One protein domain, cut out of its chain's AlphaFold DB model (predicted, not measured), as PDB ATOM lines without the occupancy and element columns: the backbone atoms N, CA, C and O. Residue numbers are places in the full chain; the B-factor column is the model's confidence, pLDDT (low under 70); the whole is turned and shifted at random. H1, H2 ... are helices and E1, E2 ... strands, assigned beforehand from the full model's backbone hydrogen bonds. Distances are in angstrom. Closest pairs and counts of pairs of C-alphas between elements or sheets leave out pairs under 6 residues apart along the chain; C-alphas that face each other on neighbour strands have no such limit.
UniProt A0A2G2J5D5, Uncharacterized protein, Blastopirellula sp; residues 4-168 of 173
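AT A GLANCE: This is residues 4 to 168 of the 173 residues of an uncharacterized protein of Blastopirellula sp (UniProt A0A2G2J5D5). Look for two lobes joined by one long helix: in the first, a small sheet of E1, E2 and E3 has H5 and H4 over one face; in the second, H3 makes a helical hairpin with H2, and the strand hairpin E5 and E6 packs on H2. The far part of H3 belongs with the second lobe, its last residues pack on H4 and H5, and the short helices H1 and H6 meet near the beginning of E1. The printed part has 165 residues, with six named helices and seven named strands in the order H1 E1 E2 H2 H3 E3 H4 E4 E5 E6 E7 H5 H6, and its class is mixed, helices and strands. The largest sheet has the order E1 - E2 - E3 and is antiparallel, as are the two-stranded sheets E4 - E7 and E5 - E6. The whole is only just compact, close to loose, with a radius of gyration of the C-alphas of 18.0 A and spans of 50 by 43 by 31 A.

HOW THE PARTS SIT: Begin at E2, residues 37 to 40, the inner strand between the edge strands E1, residues 16 to 19, and E3, residues 87 to 91. E1 and E2 form a hairpin, with N 16 and O 40 2.8 A apart; between E2 and E3, N 39 and O 89 are 2.9 A apart, both within hydrogen-bond range. H5, residues 152 to 161, is on this sheet at a height of 8.8 A, over E2 and slantwise to the strands, at 35 degrees to E2 on the local plane. With H4, residues 103 to 111, it makes two layers, helices on one face of a sheet. H4 and H5 are close but not clearly touching, the closest C-alphas being those of Leu 110 and Phe 152, 5.5 A apart. The hub is H3, residues 66 to 84. With its residues 79 to 83 alone it touches H5 at a steep tilt of 52 degrees, the same way; the closest C-alphas, of Ala 83 and Ala 153, are 5.2 A apart. With 76 to 84 alone it touches H4 at a steep tilt of 48 degrees, opposite ways, closest at the C-alphas of Ile 80 and Leu 110, 6.3 A. With 67 to 75 alone it touches residues 55 to 59 of H2, residues 49 to 60, at a shallow tilt of 13 degrees, opposite ways; the closest C-alphas, of Ala 59 and Thr 68, are 6.1 A apart. Farther out is the hairpin of E5, residues 129 to 133, and E6, residues 139 to 143, where N 130 and O 142 are 2.8 A apart; the C-alphas of Lys 57 in H2 and Val 132 are 6.5 A apart. E6 runs on into E7, residues 145 to 147, at 48 degrees, and E7 pairs with E4, residues 117 to 119, with N 118 and O 146 2.9 A apart. H1, residues 8 to 14, only grazes the first sheet, and only just touches H6, residues 163 to 166, with 3 pairs of C-alphas within 8 A, closest at Ala 12 and Phe 166, 5.9 A. Every O i to N i+4 pair is within hydrogen-bond range in H1, H2, H4 and H5, and 14 of 15 in H3; H6 is too short for such a pair.

IN THESE COORDINATES: Find C-alpha 16 at (116.026, 108.767, 124.664), where E1 begins. H3 starts at C-alpha 66, (152.519, 113.721, 140.093), and runs 28.1 A to C-alpha 84 at (128.181, 116.810, 126.363). H2 is 16.9 A long, H5 14.3 A, E6 13.3 A, E5 13.1 A and H4 12.1 A. H6 ends at C-alpha 166, (117.362, 103.364, 120.401).

THE WHOLE: The C-alphas farthest apart, of Ser 4 and Asp 64, are 57.5 A apart, and the printed part has no cut. The long links are E1 to E2, with residues 20 to 36 holding no named element, and E3 to H4. The mean pLDDT of the printed part is 78.6; look for values under 70 at residues 4 to 13, 43 to 69 and 163 to 168.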
ATOM      1  N   SER A   4     108.676 101.409 107.704       48.97
ATOM      2  CA  SER A   4     108.442 102.737 108.293       48.97
ATOM      3  C   SER A   4     108.754 102.795 109.799       48.97
ATOM      4  O   SER A   4     109.119 103.852 110.312       48.97
ATOM      5  N   GLN A   5     108.688 101.655 110.501       51.16
ATOM      6  CA  GLN A   5     108.997 101.532 111.933       51.16
ATOM      7  C   GLN A   5     110.504 101.394 112.219       51.16
ATOM      8  O   GLN A   5     110.916 101.446 113.375       51.16
ATOM      9  N   PHE A   6     111.332 101.259 111.177       53.00
ATOM     10  CA  PHE A   6     112.784 101.062 111.262       53.00
ATOM     11  C   PHE A   6     113.590 102.353 111.044       53.00
ATOM     12  O   PHE A   6     114.769 102.304 110.695       53.00
ATOM     13  N   ASN A   7     112.993 103.531 111.262       61.06
ATOM     14  CA  ASN A   7     113.733 104.796 111.221       61.06
ATOM     15  C   ASN A   7     114.541 105.016 112.517       61.06
ATOM     16  O   ASN A   7     114.325 105.972 113.264       61.06
ATOM     17  N   GLY A   8     115.472 104.097 112.796       58.41
ATOM     18  CA  GLY A   8     116.368 104.148 113.956       58.41
ATOM     19  C   GLY A   8     117.261 105.388 113.961       58.41
ATOM     20  O   GLY A   8     117.626 105.866 115.028       58.41
ATOM     21  N   ARG A   9     117.535 105.969 112.785       58.47
ATOM     22  CA  ARG A   9     118.270 107.234 112.660       58.47
ATOM     23  C   ARG A   9     117.489 108.403 113.253       58.47
ATOM     24  O   ARG A   9     118.028 109.114 114.088       58.47
ATOM     25  N   LYS A  10     116.212 108.557 112.884       64.69
ATOM     26  CA  LYS A  10     115.361 109.609 113.452       64.69
ATOM     27  C   LYS A  10     115.200 109.441 114.965       64.69
ATOM     28  O   LYS A  10     115.304 110.415 115.688       64.69
ATOM     29  N   ARG A  11     115.042 108.208 115.459       64.75
ATOM     30  CA  ARG A  11     114.985 107.939 116.909       64.75
ATOM     31  C   ARG A  11     116.289 108.247 117.646       64.75
ATOM     32  O   ARG A  11     116.241 108.742 118.764       64.75
ATOM     33  N   ALA A  12     117.438 107.967 117.039       63.47
ATOM     34  CA  ALA A  12     118.732 108.340 117.605       63.47
ATOM     35  C   ALA A  12     118.920 109.869 117.656       63.47
ATOM     36  O   ALA A  12     119.513 110.370 118.609       63.47
ATOM     37  N   GLU A  13     118.382 110.598 116.671       64.69
ATOM     38  CA  GLU A  13     118.384 112.068 116.618       64.69
ATOM     39  C   GLU A  13     117.376 112.702 117.603       64.69
ATOM     40  O   GLU A  13     117.722 113.684 118.264       64.69
ATOM     41  N   ASP A  14     116.178 112.119 117.742       71.81
ATOM     42  CA  ASP A  14     115.126 112.536 118.689       71.81
ATOM     43  C   ASP A  14     115.551 112.296 120.156       71.81
ATOM     44  O   ASP A  14     115.148 113.033 121.056       71.81
ATOM     45  N   GLY A  15     116.410 111.297 120.381       77.00
ATOM     46  CA  GLY A  15     116.988 110.952 121.676       77.00
ATOM     47  C   GLY A  15     116.108 110.064 122.553       77.00
ATOM     48  O   GLY A  15     114.922 109.852 122.296       77.00
ATOM     49  N   ILE A  16     116.712 109.519 123.608       85.25
ATOM     50  CA  ILE A  16     116.026 108.767 124.664       85.25
ATOM     51  C   ILE A  16     116.257 109.448 126.003       85.25
ATOM     52  O   ILE A  16     117.344 109.956 126.272       85.25
ATOM     53  N   TYR A  17     115.246 109.416 126.860       89.75
ATOM     54  CA  TYR A  17     115.431 109.801 128.247       89.75
ATOM     55  C   TYR A  17     116.262 108.732 128.964       89.75
ATOM     56  O   TYR A  17     115.909 107.549 128.976       89.75
ATOM     57  N   MET A  18     117.368 109.159 129.558       91.12
ATOM     58  CA  MET A  18     118.184 108.360 130.450       91.12
ATOM     59  C   MET A  18     118.089 108.931 131.855       91.12
ATOM     60  O   MET A  18     118.488 110.064 132.117       91.12
ATOM     61  N   ARG A  19     117.567 108.098 132.751       92.38
ATOM     62  CA  ARG A  19     117.543 108.339 134.185       92.38
ATOM     63  C   ARG A  19     118.944 108.177 134.768       92.38
ATOM     64  O   ARG A  19     119.608 107.184 134.466       92.38
ATOM     65  N   LEU A  20     119.352 109.115 135.618       92.38
ATOM     66  CA  LEU A  20     120.595 108.987 136.366       92.38
ATOM     67  C   LEU A  20     120.461 107.974 137.497       92.38
ATOM     68  O   LEU A  20     119.437 107.884 138.179       92.38
ATOM     69  N   CYS A  21     121.550 107.254 137.710       93.62
ATOM     70  CA  CYS A  21     121.762 106.395 138.857       93.62
ATOM     71  C   CYS A  21     122.835 106.991 139.766       93.62
ATOM     72  O   CYS A  21     123.741 107.683 139.297       93.62
ATOM     73  N   ASP A  22     122.764 106.673 141.052       92.50
ATOM     74  CA  ASP A  22     123.831 106.964 141.996       92.50
ATOM     75  C   ASP A  22     125.144 106.311 141.508       92.50
ATOM     76  O   ASP A  22     125.142 105.128 141.147       92.50
ATOM     77  N   PRO A  23     126.268 107.050 141.457       90.50
ATOM     78  CA  PRO A  23     127.508 106.554 140.864       90.50
ATOM     79  C   PRO A  23     128.108 105.332 141.553       90.50
ATOM     80  O   PRO A  23     128.886 104.624 140.922       90.50
ATOM     81  N   TYR A  24     127.804 105.093 142.828       89.75
ATOM     82  CA  TYR A  24     128.453 104.044 143.612       89.75
ATOM     83  C   TYR A  24     127.576 102.800 143.736       89.75
ATOM     84  O   TYR A  24     128.040 101.685 143.524       89.75
ATOM     85  N   SER A  25     126.297 102.984 144.049       90.25
ATOM     86  CA  SER A  25     125.330 101.892 144.193       90.25
ATOM     87  C   SER A  25     124.719 101.453 142.860       90.25
ATOM     88  O   SER A  25     124.254 100.321 142.736       90.25
ATOM     89  N   GLY A  26     124.694 102.338 141.860       88.06
ATOM     90  CA  GLY A  26     123.974 102.119 140.608       88.06
ATOM     91  C   GLY A  26     122.450 102.203 140.751       88.06
ATOM     92  O   GLY A  26     121.738 101.964 139.772       88.06
ATOM     93  N   GLU A  27     121.938 102.554 141.933       90.69
ATOM     94  CA  GLU A  27     120.504 102.683 142.163       90.69
ATOM     95  C   GLU A  27     119.951 103.936 141.473       90.69
ATOM     96  O   GLU A  27     120.593 104.988 141.483       90.69
ATOM     97  N   PRO A  28     118.766 103.861 140.852       89.69
ATOM     98  CA  PRO A  28     118.169 105.014 140.197       89.69
ATOM     99  C   PRO A  28     117.920 106.176 141.172       89.69
ATOM    100  O   PRO A  28     117.330 105.995 142.234       89.69
ATOM    101  N   MET A  29     118.306 107.396 140.793       89.06
ATOM    102  CA  MET A  29     118.064 108.588 141.611       89.06
ATOM    103  C   MET A  29     116.616 109.068 141.426       89.06
ATOM    104  O   MET A  29     116.096 109.054 140.307       89.06
ATOM    105  N   GLY A  30     115.946 109.465 142.511       84.31
ATOM    106  CA  GLY A  30     114.560 109.966 142.504       84.31
ATOM    107  C   GLY A  30     113.480 108.884 142.373       84.31
ATOM    108  O   GLY A  30     113.748 107.702 142.550       84.31
ATOM    109  N   ASP A  31     112.260 109.288 142.030       79.81
ATOM    110  CA  ASP A  31     111.156 108.389 141.664       79.81
ATOM    111  C   ASP A  31     110.889 108.496 140.156       79.81
ATOM    112  O   ASP A  31     111.163 109.535 139.563       79.81
ATOM    113  N   ASP A  32     110.327 107.464 139.517       73.00
ATOM    114  CA  ASP A  32     110.210 107.373 138.043       73.00
ATOM    115  C   ASP A  32     109.607 108.606 137.347       73.00
ATOM    116  O   ASP A  32     109.931 108.884 136.193       73.00
ATOM    117  N   LYS A  33     108.728 109.351 138.023       72.88
ATOM    118  CA  LYS A  33     108.048 110.516 137.447       72.88
ATOM    119  C   LYS A  33     108.890 111.797 137.471       72.88
ATOM    120  O   LYS A  33     108.766 112.608 136.558       72.88
ATOM    121  N   ASP A  34     109.742 111.948 138.480       82.31
ATOM    122  CA  ASP A  34     110.512 113.171 138.754       82.31
ATOM    123  C   ASP A  34     112.022 112.890 138.803       82.31
ATOM    124  O   ASP A  34     112.807 113.683 139.320       82.31
ATOM    125  N   ALA A  35     112.444 111.745 138.266       89.25
ATOM    126  CA  ALA A  35     113.831 111.338 138.303       89.25
ATOM    127  C   ALA A  35     114.713 112.322 137.513       89.25
ATOM    128  O   ALA A  35     114.359 112.701 136.385       89.25
ATOM    129  N   PRO A  36     115.874 112.720 138.062       92.19
ATOM    130  CA  PRO A  36     116.847 113.488 137.311       92.19
ATOM    131  C   PRO A  36     117.395 112.628 136.170       92.19
ATOM    132  O   PRO A  36     117.731 111.451 136.341       92.19
ATOM    133  N   GLY A  37     117.490 113.215 134.985       93.31
ATOM    134  CA  GLY A  37     118.066 112.544 133.832       93.31
ATOM    135  C   GLY A  37     118.450 113.483 132.701       93.31
ATOM    136  O   GLY A  37     118.286 114.699 132.782       93.31
ATOM    137  N   PHE A  38     118.927 112.891 131.617       92.88
ATOM    138  CA  PHE A  38     119.232 113.595 130.378       92.88
ATOM    139  C   PHE A  38     118.438 112.986 129.233       92.88
ATOM    140  O   PHE A  38     118.296 111.768 129.139       92.88
ATOM    141  N   ASN A  39     117.978 113.822 128.310       89.88
ATOM    142  CA  ASN A  39     117.645 113.343 126.977       89.88
ATOM    143  C   ASN A  39     118.951 113.176 126.201       89.88
ATOM    144  O   ASN A  39     119.697 114.140 126.037       89.88
ATOM    145  N   VAL A  40     119.238 111.960 125.749       88.12
ATOM    146  CA  VAL A  40     120.519 111.575 125.147       88.12
ATOM    147  C   VAL A  40     120.311 111.125 123.706       88.12
ATOM    148  O   VAL A  40     119.442 110.300 123.428       88.12
ATOM    149  N   ARG A  41     121.122 111.645 122.783       82.94
ATOM    150  CA  ARG A  41     121.182 111.197 121.385       82.94
ATOM    151  C   ARG A  41     121.958 109.898 121.274       82.94
ATOM    152  O   ARG A  41     123.022 109.750 121.867       82.94
ATOM    153  N   GLY A  42     121.448 108.991 120.455       72.38
ATOM    154  CA  GLY A  42     122.131 107.740 120.155       72.38
ATOM    155  C   GLY A  42     123.232 107.941 119.129       72.38
ATOM    156  O   GLY A  42     123.108 108.773 118.225       72.38
ATOM    157  N   ILE A  43     124.287 107.137 119.219       68.31
ATOM    158  CA  ILE A  43     125.293 107.034 118.162       68.31
ATOM    159  C   ILE A  43     125.302 105.656 117.522       68.31
ATOM    160  O   ILE A  43     125.052 104.640 118.156       68.31
ATOM    161  N   ALA A  44     125.675 105.621 116.246       50.09
ATOM    162  CA  ALA A  44     126.064 104.394 115.557       50.09
ATOM    163  C   ALA A  44     127.596 104.165 115.591       50.09
ATOM    164  O   ALA A  44     128.121 103.520 114.689       50.09
ATOM    165  N   SER A  45     128.343 104.745 116.546       43.06
ATOM    166  CA  SER A  45     129.804 104.920 116.421       43.06
ATOM    167  C   SER A  45     130.624 104.434 117.626       43.06
ATOM    168  O   SER A  45     130.309 104.747 118.764       43.06
ATOM    169  N   HIS A  46     131.727 103.729 117.346       46.31
ATOM    170  CA  HIS A  46     132.610 102.992 118.270       46.31
ATOM    171  C   HIS A  46     133.669 103.844 119.012       46.31
ATOM    172  O   HIS A  46     134.817 103.429 119.175       46.31
ATOM    173  N   THR A  47     133.351 105.072 119.414       53.78
ATOM    174  CA  THR A  47     134.388 106.081 119.713       53.78
ATOM    175  C   THR A  47     134.923 106.131 121.151       53.78
ATOM    176  O   THR A  47     135.900 106.842 121.381       53.78
ATOM    177  N   VAL A  48     134.364 105.391 122.116       49.44
ATOM    178  CA  VAL A  48     134.739 105.546 123.544       49.44
ATOM    179  C   VAL A  48     135.768 104.518 124.020       49.44
ATOM    180  O   VAL A  48     136.661 104.871 124.789       49.44
ATOM    181  N   GLN A  49     135.743 103.282 123.510       49.50
ATOM    182  CA  GLN A  49     136.731 102.257 123.892       49.50
ATOM    183  C   GLN A  49     138.172 102.655 123.528       49.50
ATOM    184  O   GLN A  49     139.096 102.390 124.296       49.50
ATOM    185  N   GLY A  50     138.361 103.357 122.403       55.59
ATOM    186  CA  GLY A  50     139.671 103.886 122.009       55.59
ATOM    187  C   GLY A  50     140.221 104.920 122.996       55.59
ATOM    188  O   GLY A  50     141.412 104.918 123.280       55.59
ATOM    189  N   ARG A  51     139.346 105.739 123.595       58.25
ATOM    190  CA  ARG A  51     139.747 106.781 124.553       58.25
ATOM    191  C   ARG A  51     140.161 106.188 125.897       58.25
ATOM    192  O   ARG A  51     141.154 106.618 126.469       58.25
ATOM    193  N   ILE A  52     139.458 105.158 126.373       53.09
ATOM    194  CA  ILE A  52     139.841 104.429 127.596       53.09
ATOM    195  C   ILE A  52     141.216 103.759 127.414       53.09
ATOM    196  O   ILE A  52     142.048 103.820 128.314       53.09
ATOM    197  N   ALA A  53     141.496 103.192 126.236       58.66
ATOM    198  CA  ALA A  53     142.803 102.609 125.922       58.66
ATOM    199  C   ALA A  53     143.931 103.658 125.812       58.66
ATOM    200  O   ALA A  53     145.032 103.433 126.315       58.66
ATOM    201  N   GLU A  54     143.670 104.824 125.209       58.75
ATOM    202  CA  GLU A  54     144.620 105.951 125.187       58.75
ATOM    203  C   GLU A  54     144.952 106.452 126.600       58.75
ATOM    204  O   GLU A  54     146.092 106.823 126.879       58.75
ATOM    205  N   MET A  55     143.988 106.395 127.518       57.59
ATOM    206  CA  MET A  55     144.179 106.803 128.910       57.59
ATOM    207  C   MET A  55     144.908 105.749 129.748       57.59
ATOM    208  O   MET A  55     145.742 106.117 130.570       57.59
ATOM    209  N   GLN A  56     144.712 104.453 129.477       59.19
ATOM    210  CA  GLN A  56     145.567 103.393 130.035       59.19
ATOM    211  C   GLN A  56     147.032 103.574 129.623       59.19
ATOM    212  O   GLN A  56     147.933 103.337 130.422       59.19
ATOM    213  N   LYS A  57     147.272 104.041 128.393       61.88
ATOM    214  CA  LYS A  57     148.616 104.389 127.931       61.88
ATOM    215  C   LYS A  57     149.166 105.633 128.638       61.88
ATOM    216  O   LYS A  57     150.316 105.617 129.055       61.88
ATOM    217  N   ALA A  58     148.360 106.678 128.823       58.53
ATOM    218  CA  ALA A  58     148.788 107.885 129.536       58.53
ATOM    219  C   ALA A  58     149.113 107.616 131.020       58.53
ATOM    220  O   ALA A  58     150.108 108.124 131.520       58.53
ATOM    221  N   ALA A  59     148.328 106.771 131.698       55.75
ATOM    222  CA  ALA A  59     148.598 106.344 133.072       55.75
ATOM    223  C   ALA A  59     149.843 105.439 133.186       55.75
ATOM    224  O   ALA A  59     150.501 105.442 134.218       55.75
ATOM    225  N   ALA A  60     150.188 104.689 132.133       58.00
ATOM    226  CA  ALA A  60     151.435 103.921 132.054       58.00
ATOM    227  C   ALA A  60     152.678 104.790 131.838       58.00
ATOM    228  O   ALA A  60     153.775 104.408 132.231       58.00
ATOM    229  N   ASP A  61     152.504 105.927 131.162       53.53
ATOM    230  CA  ASP A  61     153.569 106.880 130.853       53.53
ATOM    231  C   ASP A  61     153.871 107.840 132.027       53.53
ATOM    232  O   ASP A  61     154.857 108.580 131.947       53.53
ATOM    233  N   ALA A  62     153.036 107.831 133.077       54.66
ATOM    234  CA  ALA A  62     153.193 108.570 134.329       54.66
ATOM    235  C   ALA A  62     154.152 107.826 135.282       54.66
ATOM    236  O   ALA A  62     153.730 107.110 136.189       54.66
ATOM    237  N   ASP A  63     155.454 107.970 135.042       49.38
ATOM    238  CA  ASP A  63     156.501 107.659 136.023       49.38
ATOM    239  C   ASP A  63     156.570 108.842 137.012       49.38
ATOM    240  O   ASP A  63     156.672 109.984 136.571       49.38
ATOM    241  N   ASP A  64     156.513 108.573 138.320       48.62
ATOM    242  CA  ASP A  64     156.293 109.519 139.437       48.62
ATOM    243  C   ASP A  64     154.854 110.056 139.582       48.62
ATOM    244  O   ASP A  64     154.314 110.758 138.733       48.62
ATOM    245  N   GLY A  65     154.236 109.762 140.734       50.78
ATOM    246  CA  GLY A  65     152.812 109.964 141.045       50.78
ATOM    247  C   GLY A  65     152.223 111.382 140.915       50.78
ATOM    248  O   GLY A  65     151.033 111.546 141.177       50.78
ATOM    249  N   GLU A  66     152.996 112.384 140.484       50.00
ATOM    250  CA  GLU A  66     152.519 113.721 140.093       50.00
ATOM    251  C   GLU A  66     151.691 113.703 138.791       50.00
ATOM    252  O   GLU A  66     150.747 114.481 138.654       50.00
ATOM    253  N   ASP A  67     151.981 112.805 137.840       63.03
ATOM    254  CA  ASP A  67     151.300 112.795 136.530       63.03
ATOM    255  C   ASP A  67     149.998 111.958 136.547       63.03
ATOM    256  O   ASP A  67     149.133 112.107 135.685       63.03
ATOM    257  N   THR A  68     149.782 111.134 137.581       64.19
ATOM    258  CA  THR A  68     148.553 110.332 137.747       64.19
ATOM    259  C   THR A  68     147.317 111.169 138.062       64.19
ATOM    260  O   THR A  68     146.261 110.932 137.478       64.19
ATOM    261  N   GLU A  69     147.421 112.157 138.956       68.88
ATOM    262  CA  GLU A  69     146.298 113.047 139.285       68.88
ATOM    263  C   GLU A  69     145.943 113.928 138.082       68.88
ATOM    264  O   GLU A  69     144.778 114.025 137.696       68.88
ATOM    265  N   ALA A  70     146.955 114.462 137.392       74.06
ATOM    266  CA  ALA A  70     146.766 115.196 136.146       74.06
ATOM    267  C   ALA A  70     146.163 114.320 135.028       74.06
ATOM    268  O   ALA A  70     145.349 114.800 134.234       74.06
ATOM    269  N   ALA A  71     146.534 113.040 134.943       72.44
ATOM    270  CA  ALA A  71     145.950 112.096 133.992       72.44
ATOM    271  C   ALA A  71     144.483 111.774 134.320       72.44
ATOM    272  O   ALA A  71     143.661 111.710 133.404       72.44
ATOM    273  N   LEU A  72     144.146 111.619 135.602       77.31
ATOM    274  CA  LEU A  72     142.773 111.419 136.068       77.31
ATOM    275  C   LEU A  72     141.897 112.644 135.810       77.31
ATOM    276  O   LEU A  72     140.790 112.497 135.296       77.31
ATOM    277  N   GLU A  73     142.410 113.843 136.072       82.88
ATOM    278  CA  GLU A  73     141.723 115.097 135.761       82.88
ATOM    279  C   GLU A  73     141.469 115.221 134.252       82.88
ATOM    280  O   GLU A  73     140.351 115.487 133.814       82.88
ATOM    281  N   ARG A  74     142.471 114.924 133.413       80.81
ATOM    282  CA  ARG A  74     142.286 114.889 131.950       80.81
ATOM    283  C   ARG A  74     141.250 113.849 131.524       80.81
ATOM    284  O   ARG A  74     140.464 114.123 130.619       80.81
ATOM    285  N   LEU A  75     141.245 112.662 132.136       81.31
ATOM    286  CA  LEU A  75     140.236 111.626 131.889       81.31
ATOM    287  C   LEU A  75     138.841 112.146 132.220       81.31
ATOM    288  O   LEU A  75     137.930 112.008 131.403       81.31
ATOM    289  N   HIS A  76     138.689 112.763 133.385       87.19
ATOM    290  CA  HIS A  76     137.432 113.328 133.850       87.19
ATOM    291  C   HIS A  76     136.901 114.404 132.897       87.19
ATOM    292  O   HIS A  76     135.794 114.267 132.369       87.19
ATOM    293  N   GLN A  77     137.730 115.387 132.540       88.50
ATOM    294  CA  GLN A  77     137.355 116.429 131.576       88.50
ATOM    295  C   GLN A  77     137.003 115.844 130.199       88.50
ATOM    296  O   GLN A  77     136.003 116.222 129.586       88.50
ATOM    297  N   ASN A  78     137.756 114.844 129.729       84.81
ATOM    298  CA  ASN A  78     137.455 114.151 128.476       84.81
ATOM    299  C   ASN A  78     136.126 113.386 128.529       84.81
ATOM    300  O   ASN A  78     135.423 113.323 127.514       84.81
ATOM    301  N   LEU A  79     135.773 112.782 129.668       86.06
ATOM    302  CA  LEU A  79     134.477 112.130 129.862       86.06
ATOM    303  C   LEU A  79     133.348 113.156 129.788       86.06
ATOM    304  O   LEU A  79     132.394 112.929 129.044       86.06
ATOM    305  N   ILE A  80     133.477 114.292 130.477       91.44
ATOM    306  CA  ILE A  80     132.493 115.382 130.432       91.44
ATOM    307  C   ILE A  80     132.324 115.887 128.995       91.44
ATOM    308  O   ILE A  80     131.214 115.877 128.462       91.44
ATOM    309  N   ASP A  81     133.413 116.239 128.314       88.56
ATOM    310  CA  ASP A  81     133.370 116.743 126.935       88.56
ATOM    311  C   ASP A  81     132.841 115.714 125.929       88.56
ATOM    312  O   ASP A  81     132.282 116.074 124.888       88.56
ATOM    313  N   SER A  82     133.018 114.424 126.209       85.69
ATOM    314  CA  SER A  82     132.418 113.350 125.415       85.69
ATOM    315  C   SER A  82     130.916 113.269 125.663       85.69
ATOM    316  O   SER A  82     130.148 113.260 124.703       85.69
ATOM    317  N   ALA A  83     130.501 113.256 126.930       89.69
ATOM    318  CA  ALA A  83     129.105 113.191 127.343       89.69
ATOM    319  C   ALA A  83     128.289 114.367 126.792       89.69
ATOM    320  O   ALA A  83     127.221 114.151 126.218       89.69
ATOM    321  N   MET A  84     128.825 115.589 126.865       89.38
ATOM    322  CA  MET A  84     128.181 116.810 126.363       89.38
ATOM    323  C   MET A  84     127.744 116.713 124.898       89.38
ATOM    324  O   MET A  84     126.728 117.285 124.516       89.38
ATOM    325  N   ARG A  85     128.454 115.944 124.063       87.06
ATOM    326  CA  ARG A  85     128.100 115.761 122.641       87.06
ATOM    327  C   ARG A  85     126.804 114.981 122.440       87.06
ATOM    328  O   ARG A  85     126.219 115.051 121.357       87.06
ATOM    329  N   TYR A  86     126.396 114.210 123.441       86.62
ATOM    330  CA  TYR A  86     125.228 113.342 123.377       86.62
ATOM    331  C   TYR A  86     124.023 113.927 124.110       86.62
ATOM    332  O   TYR A  86     122.902 113.504 123.841       86.62
ATOM    333  N   ILE A  87     124.215 114.906 124.991       89.25
ATOM    334  CA  ILE A  87     123.121 115.519 125.748       89.25
ATOM    335  C   ILE A  87     122.324 116.460 124.836       89.25
ATOM    336  O   ILE A  87     122.871 117.335 124.171       89.25
ATOM    337  N   ILE A  88     121.006 116.265 124.804       88.81
ATOM    338  CA  ILE A  88     120.037 117.169 124.175       88.81
ATOM    339  C   ILE A  88     119.573 118.202 125.193       88.81
ATOM    340  O   ILE A  88     119.543 119.393 124.899       88.81
ATOM    341  N   SER A  89     119.153 117.726 126.365       91.50
ATOM    342  CA  SER A  89     118.658 118.573 127.442       91.50
ATOM    343  C   SER A  89     118.669 117.850 128.794       91.50
ATOM    344  O   SER A  89     118.476 116.629 128.838       91.50
ATOM    345  N   PRO A  90     118.871 118.593 129.894       93.94
ATOM    346  CA  PRO A  90     118.641 118.109 131.251       93.94
ATOM    347  C   PRO A  90     117.138 117.981 131.535       93.94
ATOM    348  O   PRO A  90     116.311 118.684 130.946       93.94
ATOM    349  N   VAL A  91     116.778 117.079 132.443       93.12
ATOM    350  CA  VAL A  91     115.395 116.802 132.850       93.12
ATOM    351  C   VAL A  91     115.351 116.641 134.366       93.12
ATOM    352  O   VAL A  91     116.070 115.804 134.906       93.12
ATOM    353  N   ASN A  92     114.493 117.414 135.040       91.75
ATOM    354  CA  ASN A  92     114.294 117.377 136.499       91.75
ATOM    355  C   ASN A  92     115.598 117.522 137.306       91.75
ATOM    356  O   ASN A  92     115.811 116.834 138.300       91.75
ATOM    357  N   MET A  93     116.493 118.402 136.853       90.62
ATOM    358  CA  MET A  93     117.788 118.647 137.487       90.62
ATOM    359  C   MET A  93     117.862 120.058 138.040       90.62
ATOM    360  O   MET A  93     117.565 121.023 137.335       90.62
ATOM    361  N   THR A  94     118.345 120.163 139.273       87.31
ATOM    362  CA  THR A  94     118.662 121.435 139.916       87.31
ATOM    363  C   THR A  94     120.090 121.417 140.433       87.31
ATOM    364  O   THR A  94     120.496 120.428 141.044       87.31
ATOM    365  N   ASN A  95     120.813 122.517 140.252       79.75
ATOM    366  CA  ASN A  95     122.098 122.775 140.887       79.75
ATOM    367  C   ASN A  95     121.966 124.043 141.743       79.75
ATOM    368  O   ASN A  95     121.458 125.054 141.262       79.75
ATOM    369  N   ASP A  96     122.318 123.966 143.026       80.62
ATOM    370  CA  ASP A  96     122.154 125.064 143.997       80.62
ATOM    371  C   ASP A  96     120.751 125.715 144.015       80.62
ATOM    372  O   ASP A  96     120.582 126.918 144.215       80.62
ATOM    373  N   GLY A  97     119.708 124.904 143.807       81.25
ATOM    374  CA  GLY A  97     118.311 125.353 143.804       81.25
ATOM    375  C   GLY A  97     117.848 126.043 142.514       81.25
ATOM    376  O   GLY A  97     116.691 126.462 142.447       81.25
ATOM    377  N   ALA A  98     118.701 126.134 141.493       86.19
ATOM    378  CA  ALA A  98     118.345 126.597 140.157       86.19
ATOM    379  C   ALA A  98     118.252 125.420 139.178       86.19
ATOM    380  O   ALA A  98     119.046 124.485 139.242       86.19
ATOM    381  N   ASP A  99     117.288 125.466 138.257       90.56
ATOM    382  CA  ASP A  99     117.187 124.470 137.187       90.56
ATOM    383  C   ASP A  99     118.444 124.488 136.310       90.56
ATOM    384  O   ASP A  99     118.843 125.546 135.823       90.56
ATOM    385  N   VAL A 100     118.990 123.310 136.016       92.12
ATOM    386  CA  VAL A 100     120.074 123.154 135.036       92.12
ATOM    387  C   VAL A 100     119.502 123.391 133.636       92.12
ATOM    388  O   VAL A 100     118.559 122.704 133.240       92.12
ATOM    389  N   LYS A 101     120.031 124.361 132.879       90.50
ATOM    390  CA  LYS A 101     119.507 124.730 131.544       90.50
ATOM    391  C   LYS A 101     120.584 124.977 130.493       90.50
ATOM    392  O   LYS A 101     120.313 124.801 129.307       90.50
ATOM    393  N   THR A 102     121.760 125.418 130.907       92.75
ATOM    394  CA  THR A 102     122.864 125.816 130.027       92.75
ATOM    395  C   THR A 102     123.950 124.749 129.968       92.75
ATOM    396  O   THR A 102     124.081 123.932 130.877       92.75
ATOM    397  N   ASP A 103     124.766 124.777 128.915       91.62
ATOM    398  CA  ASP A 103     125.877 123.834 128.744       91.62
ATOM    399  C   ASP A 103     126.872 123.877 129.913       91.62
ATOM    400  O   ASP A 103     127.361 122.832 130.339       91.62
ATOM    401  N   ASP A 104     127.138 125.063 130.466       92.88
ATOM    402  CA  ASP A 104     128.045 125.223 131.606       92.88
ATOM    403  C   ASP A 104     127.454 124.623 132.890       92.88
ATOM    404  O   ASP A 104     128.164 123.961 133.646       92.88
ATOM    405  N   GLU A 105     126.145 124.768 133.117       93.62
ATOM    406  CA  GLU A 105     125.461 124.135 134.253       93.62
ATOM    407  C   GLU A 105     125.404 122.610 134.097       93.62
ATOM    408  O   GLU A 105     125.562 121.888 135.079       93.62
ATOM    409  N   ILE A 106     125.212 122.105 132.872       93.94
ATOM    410  CA  ILE A 106     125.258 120.664 132.591       93.94
ATOM    411  C   ILE A 106     126.666 120.133 132.862       93.94
ATOM    412  O   ILE A 106     126.807 119.105 133.520       93.94
ATOM    413  N   ARG A 107     127.712 120.832 132.407       94.19
ATOM    414  CA  ARG A 107     129.105 120.466 132.701       94.19
ATOM    415  C   ARG A 107     129.374 120.437 134.196       94.19
ATOM    416  O   ARG A 107     129.876 119.430 134.678       94.19
ATOM    417  N   ALA A 108     128.981 121.484 134.920       91.75
ATOM    418  CA  ALA A 108     129.117 121.540 136.374       91.75
ATOM    419  C   ALA A 108     128.373 120.383 137.062       91.75
ATOM    420  O   ALA A 108     128.873 119.810 138.023       91.75
ATOM    421  N   PHE A 109     127.208 119.988 136.543       92.38
ATOM    422  CA  PHE A 109     126.471 118.836 137.057       92.38
ATOM    423  C   PHE A 109     127.207 117.510 136.799       92.38
ATOM    424  O   PHE A 109     127.299 116.665 137.686       92.38
ATOM    425  N   LEU A 110     127.755 117.308 135.595       93.19
ATOM    426  CA  LEU A 110     128.553 116.116 135.275       93.19
ATOM    427  C   LEU A 110     129.844 116.042 136.109       93.19
ATOM    428  O   LEU A 110     130.283 114.945 136.458       93.19
ATOM    429  N   ASP A 111     130.408 117.202 136.445       93.44
ATOM    430  CA  ASP A 111     131.607 117.373 137.267       93.44
ATOM    431  C   ASP A 111     131.407 116.961 138.735       93.44
ATOM    432  O   ASP A 111     132.366 116.609 139.415       93.44
ATOM    433  N   MET A 112     130.157 116.877 139.213       91.06
ATOM    434  CA  MET A 112     129.843 116.445 140.585       91.06
ATOM    435  C   MET A 112     130.299 115.014 140.906       91.06
ATOM    436  O   MET A 112     130.344 114.623 142.073       91.06
ATOM    437  N   THR A 113     130.595 114.204 139.887       91.81
ATOM    438  CA  THR A 113     130.990 112.804 140.054       91.81
ATOM    439  C   THR A 113     132.315 112.550 139.357       91.81
ATOM    440  O   THR A 113     132.373 112.522 138.129       91.81
ATOM    441  N   PHE A 114     133.365 112.330 140.143       87.94
ATOM    442  CA  PHE A 114     134.706 112.071 139.630       87.94
ATOM    443  C   PHE A 114     134.924 110.566 139.383       87.94
ATOM    444  O   PHE A 114     134.440 109.751 140.177       87.94
ATOM    445  N   PRO A 115     135.620 110.151 138.309       84.81
ATOM    446  CA  PRO A 115     135.978 108.753 138.090       84.81
ATOM    447  C   PRO A 115     136.907 108.237 139.191       84.81
ATOM    448  O   PRO A 115     137.954 108.818 139.461       84.81
ATOM    449  N   VAL A 116     136.546 107.102 139.785       83.94
ATOM    450  CA  VAL A 116     137.390 106.385 140.743       83.94
ATOM    451  C   VAL A 116     137.948 105.151 140.050       83.94
ATOM    452  O   VAL A 116     137.190 104.339 139.522       83.94
ATOM    453  N   LEU A 117     139.276 105.031 140.016       81.69
ATOM    454  CA  LEU A 117     139.954 103.861 139.469       81.69
ATOM    455  C   LEU A 117     140.302 102.877 140.581       81.69
ATOM    456  O   LEU A 117     140.873 103.255 141.602       81.69
ATOM    457  N   GLU A 118     140.037 101.601 140.332       81.81
ATOM    458  CA  GLU A 118     140.502 100.495 141.163       81.81
ATOM    459  C   GLU A 118     141.376  99.539 140.361       81.81
ATOM    460  O   GLU A 118     141.186  99.338 139.160       81.81
ATOM    461  N   VAL A 119     142.351  98.937 141.043       82.31
ATOM    462  CA  VAL A 119     143.190  97.889 140.463       82.31
ATOM    463  C   VAL A 119     142.356  96.621 140.336       82.31
ATOM    464  O   VAL A 119     141.885  96.066 141.330       82.31
ATOM    465  N   VAL A 120     142.216  96.129 139.111       85.06
ATOM    466  CA  VAL A 120     141.591  94.836 138.850       85.06
ATOM    467  C   VAL A 120     142.504  93.755 139.402       85.06
ATOM    468  O   VAL A 120     143.678  93.696 139.046       85.06
ATOM    469  N   THR A 121     141.962  92.882 140.244       87.50
ATOM    470  CA  THR A 121     142.689  91.722 140.759       87.50
ATOM    471  C   THR A 121     142.358  90.467 139.954       87.50
ATOM    472  O   THR A 121     141.257  90.311 139.420       87.50
ATOM    473  N   ASP A 122     143.338  89.585 139.803       87.44
ATOM    474  CA  ASP A 122     143.160  88.261 139.229       87.44
ATOM    475  C   ASP A 122     142.575  87.273 140.257       87.44
ATOM    476  O   ASP A 122     142.222  87.626 141.384       87.44
ATOM    477  N   LYS A 123     142.444  86.002 139.859       87.69
ATOM    478  CA  LYS A 123     141.866  84.949 140.711       87.69
ATOM    479  C   LYS A 123     142.685  84.670 141.977       87.69
ATOM    480  O   LYS A 123     142.137  84.089 142.909       87.69
ATOM    481  N   ASP A 124     143.949  85.079 141.998       86.00
ATOM    482  CA  ASP A 124     144.890  84.875 143.096       86.00
ATOM    483  C   ASP A 124     145.029  86.141 143.970       86.00
ATOM    484  O   ASP A 124     145.850  86.188 144.890       86.00
ATOM    485  N   GLY A 125     144.212  87.170 143.703       84.12
ATOM    486  CA  GLY A 125     144.221  88.445 144.418       84.12
ATOM    487  C   GLY A 125     145.399  89.350 144.052       84.12
ATOM    488  O   GLY A 125     145.636  90.338 144.746       84.12
ATOM    489  N   GLN A 126     146.147  89.028 142.993       87.38
ATOM    490  CA  GLN A 126     147.238  89.861 142.490       87.38
ATOM    491  C   GLN A 126     146.711  90.873 141.469       87.38
ATOM    492  O   GLN A 126     145.693  90.613 140.829       87.38
ATOM    493  N   PRO A 127     147.371  92.028 141.274       85.00
ATOM    494  CA  PRO A 127     147.014  92.951 140.204       85.00
ATOM    495  C   PRO A 127     147.019  92.246 138.843       85.00
ATOM    496  O   PRO A 127     148.046  91.736 138.394       85.00
ATOM    497  N   ALA A 128     145.875  92.235 138.165       86.88
ATOM    498  CA  ALA A 128     145.802  91.821 136.777       86.88
ATOM    499  C   ALA A 128     146.618  92.812 135.945       86.88
ATOM    500  O   ALA A 128     146.439  94.019 136.083       86.88
ATOM    501  N   MET A 129     147.503  92.321 135.080       85.06
ATOM    502  CA  MET A 129     148.391  93.178 134.295       85.06
ATOM    503  C   MET A 129     147.873  93.347 132.863       85.06
ATOM    504  O   MET A 129     147.335  92.413 132.265       85.06
ATOM    505  N   ASN A 130     148.050  94.542 132.310       81.12
ATOM    506  CA  ASN A 130     147.845  94.863 130.907       81.12
ATOM    507  C   ASN A 130     149.203  95.118 130.244       81.12
ATOM    508  O   ASN A 130     150.043  95.833 130.787       81.12
ATOM    509  N   THR A 131     149.379  94.599 129.029       83.50
ATOM    510  CA  THR A 131     150.532  94.934 128.189       83.50
ATOM    511  C   THR A 131     150.220  96.180 127.370       83.50
ATOM    512  O   THR A 131     149.308  96.162 126.540       83.50
ATOM    513  N   VAL A 132     150.997  97.243 127.552       77.31
ATOM    514  CA  VAL A 132     150.911  98.471 126.749       77.31
ATOM    515  C   VAL A 132     152.254  98.791 126.105       77.31
ATOM    516  O   VAL A 132     153.298  98.381 126.600       77.31
ATOM    517  N   LYS A 133     152.240  99.532 124.994       78.44
ATOM    518  CA  LYS A 133     153.471 100.047 124.380       78.44
ATOM    519  C   LYS A 133     153.855 101.382 125.003       78.44
ATOM    520  O   LYS A 133     153.065 102.323 124.906       78.44
ATOM    521  N   ASN A 134     155.055 101.472 125.568       75.00
ATOM    522  CA  ASN A 134     155.608 102.732 126.066       75.00
ATOM    523  C   ASN A 134     156.011 103.677 124.913       75.00
ATOM    524  O   ASN A 134     155.884 103.340 123.728       75.00
ATOM    525  N   LYS A 135     156.516 104.868 125.253       70.81
ATOM    526  CA  LYS A 135     156.996 105.882 124.289       70.81
ATOM    527  C   LYS A 135     158.093 105.371 123.341       70.81
ATOM    528  O   LYS A 135     158.165 105.838 122.207       70.81
ATOM    529  N   ASP A 136     158.865 104.370 123.758       77.25
ATOM    530  CA  ASP A 136     159.919 103.733 122.955       77.25
ATOM    531  C   ASP A 136     159.404 102.557 122.101       77.25
ATOM    532  O   ASP A 136     160.170 101.917 121.380       77.25
ATOM    533  N   GLY A 137     158.103 102.250 122.169       78.75
ATOM    534  CA  GLY A 137     157.469 101.145 121.447       78.75
ATOM    535  C   GLY A 137     157.652  99.765 122.090       78.75
ATOM    536  O   GLY A 137     157.175  98.769 121.527       78.75
ATOM    537  N   ASN A 138     158.297  99.711 123.258       83.44
ATOM    538  CA  ASN A 138     158.505  98.496 124.037       83.44
ATOM    539  C   ASN A 138     157.231  98.110 124.784       83.44
ATOM    540  O   ASN A 138     156.495  98.970 125.268       83.44
ATOM    541  N   ASP A 139     156.994  96.808 124.893       86.44
ATOM    542  CA  ASP A 139     155.876  96.272 125.659       86.44
ATOM    543  C   ASP A 139     156.202  96.337 127.159       86.44
ATOM    544  O   ASP A 139     157.205  95.780 127.611       86.44
ATOM    545  N   VAL A 140     155.355  97.015 127.930       80.50
ATOM    546  CA  VAL A 140     155.473  97.184 129.382       80.50
ATOM    547  C   VAL A 140     154.206  96.653 130.047       80.50
ATOM    548  O   VAL A 140     153.100  96.838 129.535       80.50
ATOM    549  N   GLN A 141     154.373  95.956 131.171       82.62
ATOM    550  CA  GLN A 141     153.269  95.460 131.989       82.62
ATOM    551  C   GLN A 141     152.877  96.527 133.005       82.62
ATOM    552  O   GLN A 141     153.705  96.924 133.823       82.62
ATOM    553  N   ILE A 142     151.618  96.945 132.984       77.38
ATOM    554  CA  ILE A 142     151.045  97.859 133.976       77.38
ATOM    555  C   ILE A 142     149.862  97.198 134.681       77.38
ATOM    556  O   ILE A 142     149.201  96.357 134.067       77.38
ATOM    557  N   PRO A 143     149.542  97.571 135.930       78.81
ATOM    558  CA  PRO A 143     148.290  97.158 136.544       78.81
ATOM    559  C   PRO A 143     147.103  97.570 135.671       78.81
ATOM    560  O   PRO A 143     147.045  98.675 135.127       78.81
ATOM    561  N   LYS A 144     146.148  96.663 135.519       80.69
ATOM    562  CA  LYS A 144     144.872  96.937 134.880       80.69
ATOM    563  C   LYS A 144     144.001  97.679 135.882       80.69
ATOM    564  O   LYS A 144     143.758  97.185 136.979       80.69
ATOM    565  N   PHE A 145     143.491  98.825 135.463       79.00
ATOM    566  CA  PHE A 145     142.526  99.597 136.228       79.00
ATOM    567  C   PHE A 145     141.135  99.473 135.612       79.00
ATOM    568  O   PHE A 145     141.003  99.346 134.388       79.00
ATOM    569  N   ASP A 146     140.114  99.522 136.458       81.88
ATOM    570  CA  ASP A 146     138.715  99.666 136.059       81.88
ATOM    571  C   ASP A 146     138.061 100.805 136.844       81.88
ATOM    572  O   ASP A 146     138.563 101.215 137.892       81.88
ATOM    573  N   LEU A 147     136.958 101.339 136.322       81.44
ATOM    574  CA  LEU A 147     136.162 102.323 137.045       81.44
ATOM    575  C   LEU A 147     135.365 101.605 138.135       81.44
ATOM    576  O   LEU A 147     134.504 100.781 137.828       81.44
ATOM    577  N   SER A 148     135.633 101.923 139.400       85.38
ATOM    578  CA  SER A 148     134.891 101.343 140.526       85.38
ATOM    579  C   SER A 148     133.551 102.021 140.774       85.38
ATOM    580  O   SER A 148     132.667 101.449 141.408       85.38
ATOM    581  N   ASN A 149     133.377 103.223 140.230       89.69
ATOM    582  CA  ASN A 149     132.112 103.932 140.200       89.69
ATOM    583  C   ASN A 149     131.628 104.157 138.759       89.69
ATOM    584  O   ASN A 149     132.319 103.890 137.774       89.69
ATOM    585  N   LYS A 150     130.413 104.686 138.623       90.44
ATOM    586  CA  LYS A 150     129.808 105.059 137.345       90.44
ATOM    587  C   LYS A 150     129.473 106.555 137.318       90.44
ATOM    588  O   LYS A 150     128.315 106.920 137.537       90.44
ATOM    589  N   PRO A 151     130.457 107.428 137.025       93.38
ATOM    590  CA  PRO A 151     130.242 108.871 136.934       93.38
ATOM    591  C   PRO A 151     129.111 109.230 135.969       93.38
ATOM    592  O   PRO A 151     128.907 108.538 134.966       93.38
ATOM    593  N   PHE A 152     128.409 110.336 136.207       94.62
ATOM    594  CA  PHE A 152     127.291 110.775 135.367       94.62
ATOM    595  C   PHE A 152     127.688 110.918 133.894       94.62
ATOM    596  O   PHE A 152     126.963 110.454 133.013       94.62
ATOM    597  N   ALA A 153     128.883 111.447 133.614       91.62
ATOM    598  CA  ALA A 153     129.407 111.529 132.253       91.62
ATOM    599  C   ALA A 153     129.513 110.144 131.584       91.62
ATOM    600  O   ALA A 153     129.113 109.968 130.432       91.62
ATOM    601  N   LYS A 154     129.964 109.121 132.322       89.75
ATOM    602  CA  LYS A 154     130.021 107.737 131.830       89.75
ATOM    603  C   LYS A 154     128.625 107.156 131.601       89.75
ATOM    604  O   LYS A 154     128.427 106.455 130.614       89.75
ATOM    605  N   GLN A 155     127.650 107.473 132.457       93.06
ATOM    606  CA  GLN A 155     126.255 107.048 132.269       93.06
ATOM    607  C   GLN A 155     125.653 107.608 130.971       93.06
ATOM    608  O   GLN A 155     125.001 106.865 130.239       93.06
ATOM    609  N   VAL A 156     125.915 108.882 130.656       90.38
ATOM    610  CA  VAL A 156     125.501 109.531 129.395       90.38
ATOM    611  C   VAL A 156     126.095 108.828 128.190       90.38
ATOM    612  O   VAL A 156     125.376 108.498 127.249       90.38
ATOM    613  N   ILE A 157     127.395 108.570 128.235       87.88
ATOM    614  CA  ILE A 157     128.106 107.912 127.146       87.88
ATOM    615  C   ILE A 157     127.571 106.490 126.923       87.88
ATOM    616  O   ILE A 157     127.231 106.139 125.797       87.88
ATOM    617  N   ASP A 158     127.414 105.705 127.991       87.69
ATOM    618  CA  ASP A 158     126.879 104.340 127.904       87.69
ATOM    619  C   ASP A 158     125.461 104.326 127.336       87.69
ATOM    620  O   ASP A 158     125.116 103.475 126.518       87.69
ATOM    621  N   ALA A 159     124.636 105.287 127.753       87.69
ATOM    622  CA  ALA A 159     123.284 105.419 127.242       87.69
ATOM    623  C   ALA A 159     123.264 105.772 125.756       87.69
ATOM    624  O   ALA A 159     122.406 105.253 125.053       87.69
ATOM    625  N   ALA A 160     124.190 106.611 125.283       83.31
ATOM    626  CA  ALA A 160     124.327 106.976 123.874       83.31
ATOM    627  C   ALA A 160     124.826 105.807 123.004       83.31
ATOM    628  O   ALA A 160     124.424 105.687 121.843       83.31
ATOM    629  N   GLU A 161     125.690 104.952 123.560       81.50
ATOM    630  CA  GLU A 161     126.259 103.776 122.888       81.50
ATOM    631  C   GLU A 161     125.334 102.551 122.896       81.50
ATOM    632  O   GLU A 161     125.495 101.660 122.057       81.50
ATOM    633  N   ASP A 162     124.340 102.502 123.791       80.25
ATOM    634  CA  ASP A 162     123.350 101.424 123.854       80.25
ATOM    635  C   ASP A 162     122.354 101.499 122.682       80.25
ATOM    636  O   ASP A 162     121.179 101.857 122.808       80.25
ATOM    637  N   GLY A 163     122.833 101.119 121.497       62.88
ATOM    638  CA  GLY A 163     122.052 101.091 120.265       62.88
ATOM    639  C   GLY A 163     120.787 100.229 120.355       62.88
ATOM    640  O   GLY A 163     119.831 100.482 119.621       62.88
ATOM    641  N   ALA A 164     120.724  99.245 121.263       60.88
ATOM    642  CA  ALA A 164     119.526  98.427 121.450       60.88
ATOM    643  C   ALA A 164     118.361  99.246 122.029       60.88
ATOM    644  O   ALA A 164     117.226  99.100 121.553       60.88
ATOM    645  N   ARG A 165     118.647 100.167 122.964       65.06
ATOM    646  CA  ARG A 165     117.652 101.108 123.510       65.06
ATOM    647  C   ARG A 165     117.044 101.999 122.428       65.06
ATOM    648  O   ARG A 165     115.825 102.160 122.387       65.06
ATOM    649  N   PHE A 166     117.849 102.504 121.494       62.84
ATOM    650  CA  PHE A 166     117.362 103.364 120.401       62.84
ATOM    651  C   PHE A 166     116.590 102.608 119.315       62.84
ATOM    652  O   PHE A 166     115.659 103.145 118.706       62.84
ATOM    653  N   LEU A 167     116.934 101.339 119.084       62.97
ATOM    654  CA  LEU A 167     116.237 100.474 118.130       62.97
ATOM    655  C   LEU A 167     114.900  99.935 118.669       62.97
ATOM    656  O   LEU A 167     114.198  99.222 117.953       62.97
ATOM    657  N   GLY A 168     114.512 100.285 119.901       55.72
ATOM    658  CA  GLY A 168     113.250  99.855 120.506       55.72
ATOM    659  C   GLY A 168     113.210  98.365 120.849       55.72
ATOM    660  O   GLY A 168     112.125  97.823 121.048       55.72
TER     661      GLY A 168